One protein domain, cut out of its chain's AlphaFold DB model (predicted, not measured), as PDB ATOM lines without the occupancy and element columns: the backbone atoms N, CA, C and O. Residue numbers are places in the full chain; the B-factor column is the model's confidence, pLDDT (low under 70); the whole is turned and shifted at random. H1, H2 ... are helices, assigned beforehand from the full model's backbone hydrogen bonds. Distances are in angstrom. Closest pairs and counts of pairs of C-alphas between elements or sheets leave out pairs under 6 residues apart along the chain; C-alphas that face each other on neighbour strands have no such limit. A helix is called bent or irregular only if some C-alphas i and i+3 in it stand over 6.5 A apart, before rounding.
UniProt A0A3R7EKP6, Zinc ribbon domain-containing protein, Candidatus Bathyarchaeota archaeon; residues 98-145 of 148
ATOM      1  N   TRP A  98      98.503 153.992 100.026       79.44
ATOM      2  CA  TRP A  98      99.473 154.607 100.919       79.44
ATOM      3  C   TRP A  98      99.576 153.961 102.305       79.44
ATOM      4  O   TRP A  98     100.687 153.688 102.737       79.44
ATOM      5  N   GLY A  99      98.471 153.660 102.991       81.88
ATOM      6  CA  GLY A  99      98.505 153.069 104.334       81.88
ATOM      7  C   GLY A  99      99.161 151.684 104.362       81.88
ATOM      8  O   GLY A  99      99.969 151.401 105.243       81.88
ATOM      9  N   LEU A 100      98.880 150.849 103.357       83.00
ATOM     10  CA  LEU A 100      99.494 149.526 103.226       83.00
ATOM     11  C   LEU A 100     100.974 149.628 102.838       83.00
ATOM     12  O   LEU A 100     101.805 148.913 103.392       83.00
ATOM     13  N   VAL A 101     101.321 150.557 101.943       85.56
ATOM     14  CA  VAL A 101     102.715 150.808 101.548       85.56
ATOM     15  C   VAL A 101     103.547 151.304 102.729       85.56
ATOM     16  O   VAL A 101     104.621 150.761 102.981       85.56
ATOM     17  N   PHE A 102     103.051 152.286 103.487       88.44
ATOM     18  CA  PHE A 102     103.741 152.784 104.678       88.44
ATOM     19  C   PHE A 102     103.867 151.701 105.751       88.44
ATOM     20  O   PHE A 102     104.933 151.569 106.347       88.44
ATOM     21  N   GLY A 103     102.831 150.878 105.945       89.94
ATOM     22  CA  GLY A 103     102.884 149.735 106.858       89.94
ATOM     23  C   GLY A 103     103.987 148.737 106.495       89.94
ATOM     24  O   GLY A 103     104.806 148.394 107.345       89.94
ATOM     25  N   ILE A 104     104.066 148.322 105.225       91.31
ATOM     26  CA  ILE A 104     105.114 147.406 104.743       91.31
ATOM     27  C   ILE A 104     106.506 148.028 104.896       91.31
ATOM     28  O   ILE A 104     107.434 147.354 105.339       91.31
ATOM     29  N   LEU A 105     106.660 149.315 104.574       89.62
ATOM     30  CA  LEU A 105     107.942 150.014 104.670       89.62
ATOM     31  C   LEU A 105     108.439 150.074 106.122       89.62
ATOM     32  O   LEU A 105     109.609 149.793 106.372       89.62
ATOM     33  N   ILE A 106     107.553 150.361 107.083       91.44
ATOM     34  CA  ILE A 106     107.887 150.383 108.517       91.44
ATOM     35  C   ILE A 106     108.310 148.992 109.006       91.44
ATOM     36  O   ILE A 106     109.319 148.872 109.701       91.44
ATOM     37  N   VAL A 107     107.583 147.939 108.621       93.81
ATOM     38  CA  VAL A 107     107.928 146.556 108.994       93.81
ATOM     39  C   VAL A 107     109.287 146.153 108.415       93.81
ATOM     40  O   VAL A 107     110.120 145.610 109.138       93.81
ATOM     41  N   LEU A 108     109.548 146.460 107.140       88.56
ATOM     42  CA  LEU A 108     110.842 146.194 106.505       88.56
ATOM     43  C   LEU A 108     111.978 146.981 107.170       88.56
ATOM     44  O   LEU A 108     113.040 146.414 107.410       88.56
ATOM     45  N   ALA A 109     111.760 148.252 107.512       86.62
ATOM     46  CA  ALA A 109     112.752 149.069 108.207       86.62
ATOM     47  C   ALA A 109     113.104 148.494 109.589       86.62
ATOM     48  O   ALA A 109     114.284 148.375 109.922       86.62
ATOM     49  N   GLY A 110     112.097 148.067 110.359       89.75
ATOM     50  CA  GLY A 110     112.310 147.391 111.641       89.75
ATOM     51  C   GLY A 110     113.050 146.057 111.495       89.75
ATOM     52  O   GLY A 110     113.936 145.754 112.293       89.75
ATOM     53  N   LEU A 111     112.747 145.282 110.448       87.19
ATOM     54  CA  LEU A 111     113.425 144.014 110.175       87.19
ATOM     55  C   LEU A 111     114.898 144.212 109.789       87.19
ATOM     56  O   LEU A 111     115.745 143.446 110.235       87.19
ATOM     57  N   ILE A 112     115.214 145.252 109.009       82.44
ATOM     58  CA  ILE A 112     116.594 145.610 108.641       82.44
ATOM     59  C   ILE A 112     117.411 145.964 109.888       82.44
ATOM     60  O   ILE A 112     118.541 145.506 110.018       82.44
ATOM     61  N   TRP A 113     116.825 146.712 110.829       82.94
ATOM     62  CA  TRP A 113     117.449 147.002 112.125       82.94
ATOM     63  C   TRP A 113     117.743 145.734 112.937       82.94
ATOM     64  O   TRP A 113     118.807 145.611 113.533       82.94
ATOM     65  N   LEU A 114     116.824 144.764 112.941       85.12
ATOM     66  CA  LEU A 114     117.009 143.509 113.673       85.12
ATOM     67  C   LEU A 114     118.074 142.597 113.033       85.12
ATOM     68  O   LEU A 114     118.745 141.848 113.739       85.12
ATOM     69  N   LEU A 115     118.228 142.654 111.705       83.12
ATOM     70  CA  LEU A 115     119.161 141.822 110.931       83.12
ATOM     71  C   LEU A 115     120.561 142.431 110.761       83.12
ATOM     72  O   LEU A 115     121.467 141.734 110.299       83.12
ATOM     73  N   GLU A 116     120.759 143.689 111.156       78.06
ATOM     74  CA  GLU A 116     122.045 144.397 111.095       78.06
ATOM     75  C   GLU A 116     123.225 143.634 111.745       78.06
ATOM     76  O   GLU A 116     124.300 143.605 111.144       78.06
ATOM     77  N   PRO A 117     123.069 142.931 112.891       80.81
ATOM     78  CA  PRO A 117     124.160 142.160 113.492       80.81
ATOM     79  C   PRO A 117     124.496 140.870 112.730       80.81
ATOM     80  O   PRO A 117     125.584 140.322 112.891       80.81
ATOM     81  N   TYR A 118     123.552 140.351 111.938       84.25
ATOM     82  CA  TYR A 118     123.689 139.076 111.232       84.25
ATOM     83  C   TYR A 118     124.267 139.259 109.823       84.25
ATOM     84  O   TYR A 118     124.915 138.359 109.292       84.25
ATOM     85  N   ILE A 119     124.044 140.428 109.213       77.12
ATOM     86  CA  ILE A 119     124.404 140.700 107.823       77.12
ATOM     87  C   ILE A 119     125.081 142.080 107.709       77.12
ATOM     88  O   ILE A 119     124.408 143.083 107.458       77.12
ATOM     89  N   PRO A 120     126.420 142.158 107.809       68.06
ATOM     90  CA  PRO A 120     127.142 143.434 107.827       68.06
ATOM     91  C   PRO A 120     127.074 144.218 106.505       68.06
ATOM     92  O   PRO A 120     127.373 145.409 106.490       68.06
ATOM     93  N   TRP A 121     126.668 143.597 105.390       70.81
ATOM     94  CA  TRP A 121     126.482 144.299 104.112       70.81
ATOM     95  C   TRP A 121     125.137 145.036 104.000       70.81
ATOM     96  O   TRP A 121     124.984 145.888 103.123       70.81
ATOM     97  N   LEU A 122     124.155 144.714 104.857       74.31
ATOM     98  CA  LEU A 122     122.780 145.223 104.777       74.31
ATOM     99  C   LEU A 122     122.542 146.374 105.768       74.31
ATOM    100  O   LEU A 122     121.523 146.438 106.447       74.31
ATOM    101  N   THR A 123     123.498 147.295 105.860       77.06
ATOM    102  CA  THR A 123     123.407 148.477 106.725       77.06
ATOM    103  C   THR A 123     122.396 149.483 106.169       77.06
ATOM    104  O   THR A 123     122.347 149.716 104.959       77.06
ATOM    105  N   TRP A 124     121.665 150.190 107.041       73.88
ATOM    106  CA  TRP A 124     120.733 151.268 106.655       73.88
ATOM    107  C   TRP A 124     121.368 152.321 105.726       73.88
ATOM    108  O   TRP A 124     120.726 152.837 104.808       73.88
ATOM    109  N   ARG A 125     122.673 152.572 105.910       79.81
ATOM    110  CA  ARG A 125     123.493 153.475 105.087       79.81
ATOM    111  C   ARG A 125     123.579 153.056 103.611       79.81
ATOM    112  O   ARG A 125     123.668 153.928 102.753       79.81
ATOM    113  N   ASN A 126     123.509 151.759 103.311       83.25
ATOM    114  CA  ASN A 126     123.609 151.232 101.948       83.25
ATOM    115  C   ASN A 126     122.232 151.030 101.293       83.25
ATOM    116  O   ASN A 126     122.120 151.080 100.070       83.25
ATOM    117  N   VAL A 127     121.175 150.833 102.090       82.38
ATOM    118  CA  VAL A 127     119.826 150.508 101.589       82.38
ATOM    119  C   VAL A 127     119.051 151.752 101.137       82.38
ATOM    120  O   VAL A 127     118.402 151.731 100.089       82.38
ATOM    121  N   TRP A 128     119.130 152.859 101.883       84.81
ATOM    122  CA  TRP A 128     118.378 154.083 101.565       84.81
ATOM    123  C   TRP A 128     118.699 154.683 100.178       84.81
ATOM    124  O   TRP A 128     117.756 155.020  99.458       84.81
ATOM    125  N   PRO A 129     119.970 154.754  99.725       87.25
ATOM    126  CA  PRO A 129     120.298 155.243  98.384       87.25
ATOM    127  C   PRO A 129     119.623 154.439  97.265       87.25
ATOM    128  O   PRO A 129     119.116 155.023  96.310       87.25
ATOM    129  N   ILE A 130     119.559 153.109  97.400       87.19
ATOM    130  CA  ILE A 130     118.918 152.228  96.413       87.19
ATOM    131  C   ILE A 130     117.413 152.508  96.355       87.19
ATOM    132  O   ILE A 130     116.855 152.628  95.265       87.19
ATOM    133  N   LEU A 131     116.760 152.676  97.511       87.44
ATOM    134  CA  LEU A 131     115.334 153.010  97.579       87.44
ATOM    135  C   LEU A 131     115.023 154.368  96.935       87.44
ATOM    136  O   LEU A 131     114.048 154.471  96.196       87.44
ATOM    137  N   VAL A 132     115.855 155.391  97.162       90.06
ATOM    138  CA  VAL A 132     115.686 156.722  96.550       90.06
ATOM    139  C   VAL A 132     115.864 156.666  95.034       90.06
ATOM    140  O   VAL A 132     115.062 157.251  94.307       90.06
ATOM    141  N   ILE A 133     116.867 155.929  94.546       92.25
ATOM    142  CA  ILE A 133     117.099 155.743  93.107       92.25
ATOM    143  C   ILE A 133     115.908 155.022  92.465       92.25
ATOM    144  O   ILE A 133     115.380 155.483  91.454       92.25
ATOM    145  N   LEU A 134     115.441 153.928  93.068       92.50
ATOM    146  CA  LEU A 134     114.321 153.138  92.554       92.50
ATOM    147  C   LEU A 134     113.017 153.951  92.558       92.50
ATOM    148  O   LEU A 134     112.285 153.956  91.568       92.50
ATOM    149  N   PHE A 135     112.761 154.706  93.629       92.00
ATOM    150  CA  PHE A 135     111.612 155.606  93.737       92.00
ATOM    151  C   PHE A 135     111.660 156.741  92.705       92.00
ATOM    152  O   PHE A 135     110.653 157.036  92.060       92.00
ATOM    153  N   GLY A 136     112.835 157.337  92.491       92.44
ATOM    154  CA  GLY A 136     113.048 158.360  91.467       92.44
ATOM    155  C   GLY A 136     112.800 157.832  90.053       92.44
ATOM    156  O   GLY A 136     112.041 158.438  89.296       92.44
ATOM    157  N   ILE A 137     113.363 156.666  89.713       94.44
ATOM    158  CA  ILE A 137     113.125 155.996  88.424       94.44
ATOM    159  C   ILE A 137     111.632 155.721  88.242       94.44
ATOM    160  O   ILE A 137     111.072 156.023  87.193       94.44
ATOM    161  N   TYR A 138     110.959 155.208  89.270       92.31
ATOM    162  CA  TYR A 138     109.529 154.932  89.220       92.31
ATOM    163  C   TYR A 138     108.687 156.179  88.896       92.31
ATOM    164  O   TYR A 138     107.785 156.102  88.057       92.31
ATOM    165  N   ILE A 139     108.996 157.335  89.499       91.62
ATOM    166  CA  ILE A 139     108.324 158.608  89.187       91.62
ATOM    167  C   ILE A 139     108.540 158.984  87.721       91.62
ATOM    168  O   ILE A 139     107.583 159.357  87.046       91.62
ATOM    169  N   ILE A 140     109.766 158.852  87.216       94.19
ATOM    170  CA  ILE A 140     110.093 159.161  85.819       94.19
ATOM    171  C   ILE A 140     109.322 158.233  84.868       94.19
ATOM    172  O   ILE A 140     108.698 158.711  83.927       94.19
ATOM    173  N   LEU A 141     109.285 156.926  85.133       91.00
ATOM    174  CA  LEU A 141     108.549 155.954  84.313       91.00
ATOM    175  C   LEU A 141     107.035 156.233  84.292       91.00
ATOM    176  O   LEU A 141     106.404 156.142  83.236       91.00
ATOM    177  N   ARG A 142     106.460 156.610  85.444       85.38
ATOM    178  CA  ARG A 142     105.057 157.043  85.571       85.38
ATOM    179  C   ARG A 142     104.797 158.341  84.807       85.38
ATOM    180  O   ARG A 142     103.797 158.432  84.103       85.38
ATOM    181  N   ALA A 143     105.690 159.323  84.926       86.25
ATOM    182  CA  ALA A 143     105.577 160.619  84.256       86.25
ATOM    183  C   ALA A 143     105.699 160.498  82.731       86.25
ATOM    184  O   ALA A 143     104.981 161.174  82.001       86.25
ATOM    185  N   LEU A 144     106.556 159.593  82.250       90.94
ATOM    186  CA  LEU A 144     106.706 159.278  80.828       90.94
ATOM    187  C   LEU A 144     105.561 158.414  80.276       90.94
ATOM    188  O   LEU A 144     105.540 158.123  79.084       90.94
ATOM    189  N   GLY A 145     104.612 157.982  81.115       81.81
ATOM    190  CA  GLY A 145     103.461 157.189  80.683       81.81
ATOM    191  C   GLY A 145     103.826 155.811  80.125       81.81
ATOM    192  O   GLY A 145     102.993 155.184  79.476       81.81
TER     193      GLY A 145
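What this domain is: This is residues 98 to 145 of the 148 residues of the protein "Zinc ribbon domain-containing protein" of Candidatus Bathyarchaeota archaeon (UniProt A0A3R7EKP6). Two helices, H1 and H2, make a narrow V, joined at its closed end by a loop of residues 116 to 123 and spread apart toward its open end. Both arms stand free over much of their length, H1 with residues 98 to 108 and H2 with residues 128 to 143, and residues 144 and 145 stand free beyond H2. The printed part has 48 residues, with two named helices, H1 then H2, and no named strand; its class is all helix. It is loose, with a radius of gyration of the C-alphas of 13.3 A, and flat, spanning 41 by 24 by 10 A.

Where its parts are: H1 covers residues 98 to 115 and measures 25.5 A from first to last C-alpha. It begins with C-alpha 98 at (99.473, 154.607, 100.919) and ends with C-alpha 115 at (119.161, 141.822, 110.931). After residues 116 to 123 comes H2, residues 124 to 143, 28.6 A long, ending with C-alpha 143 at (105.577, 160.619, 84.256). H2 is neither bent nor irregular, but only just: C-alphas 126 and 129 are 6.3 A apart.

How they stand to each other: H1 and H2 are close but not clearly touching, with 2 pairs of C-alphas within 8 A. Their closest C-alphas are those of Ile 112 and Trp 124, 7.3 A apart. Centre to centre they are 15.9 A apart. They run opposite ways at a shallow tilt of 24 degrees. Every O i to N i+4 pair is within hydrogen-bond range in H1, and 14 of 16 are in H2.

The domain as a whole: The two C-alphas farthest apart are those of Pro 117 and Gly 145, at 41.6 A. The first and last printed C-alphas, of Trp 98 and Gly 145, are 20.8 A apart. The printed part has no cut, and the link from H1 to H2, 8 residues, is short but not tight. The mean pLDDT of the printed part is 85.5, and Pro 120 is the one printed residue under 70.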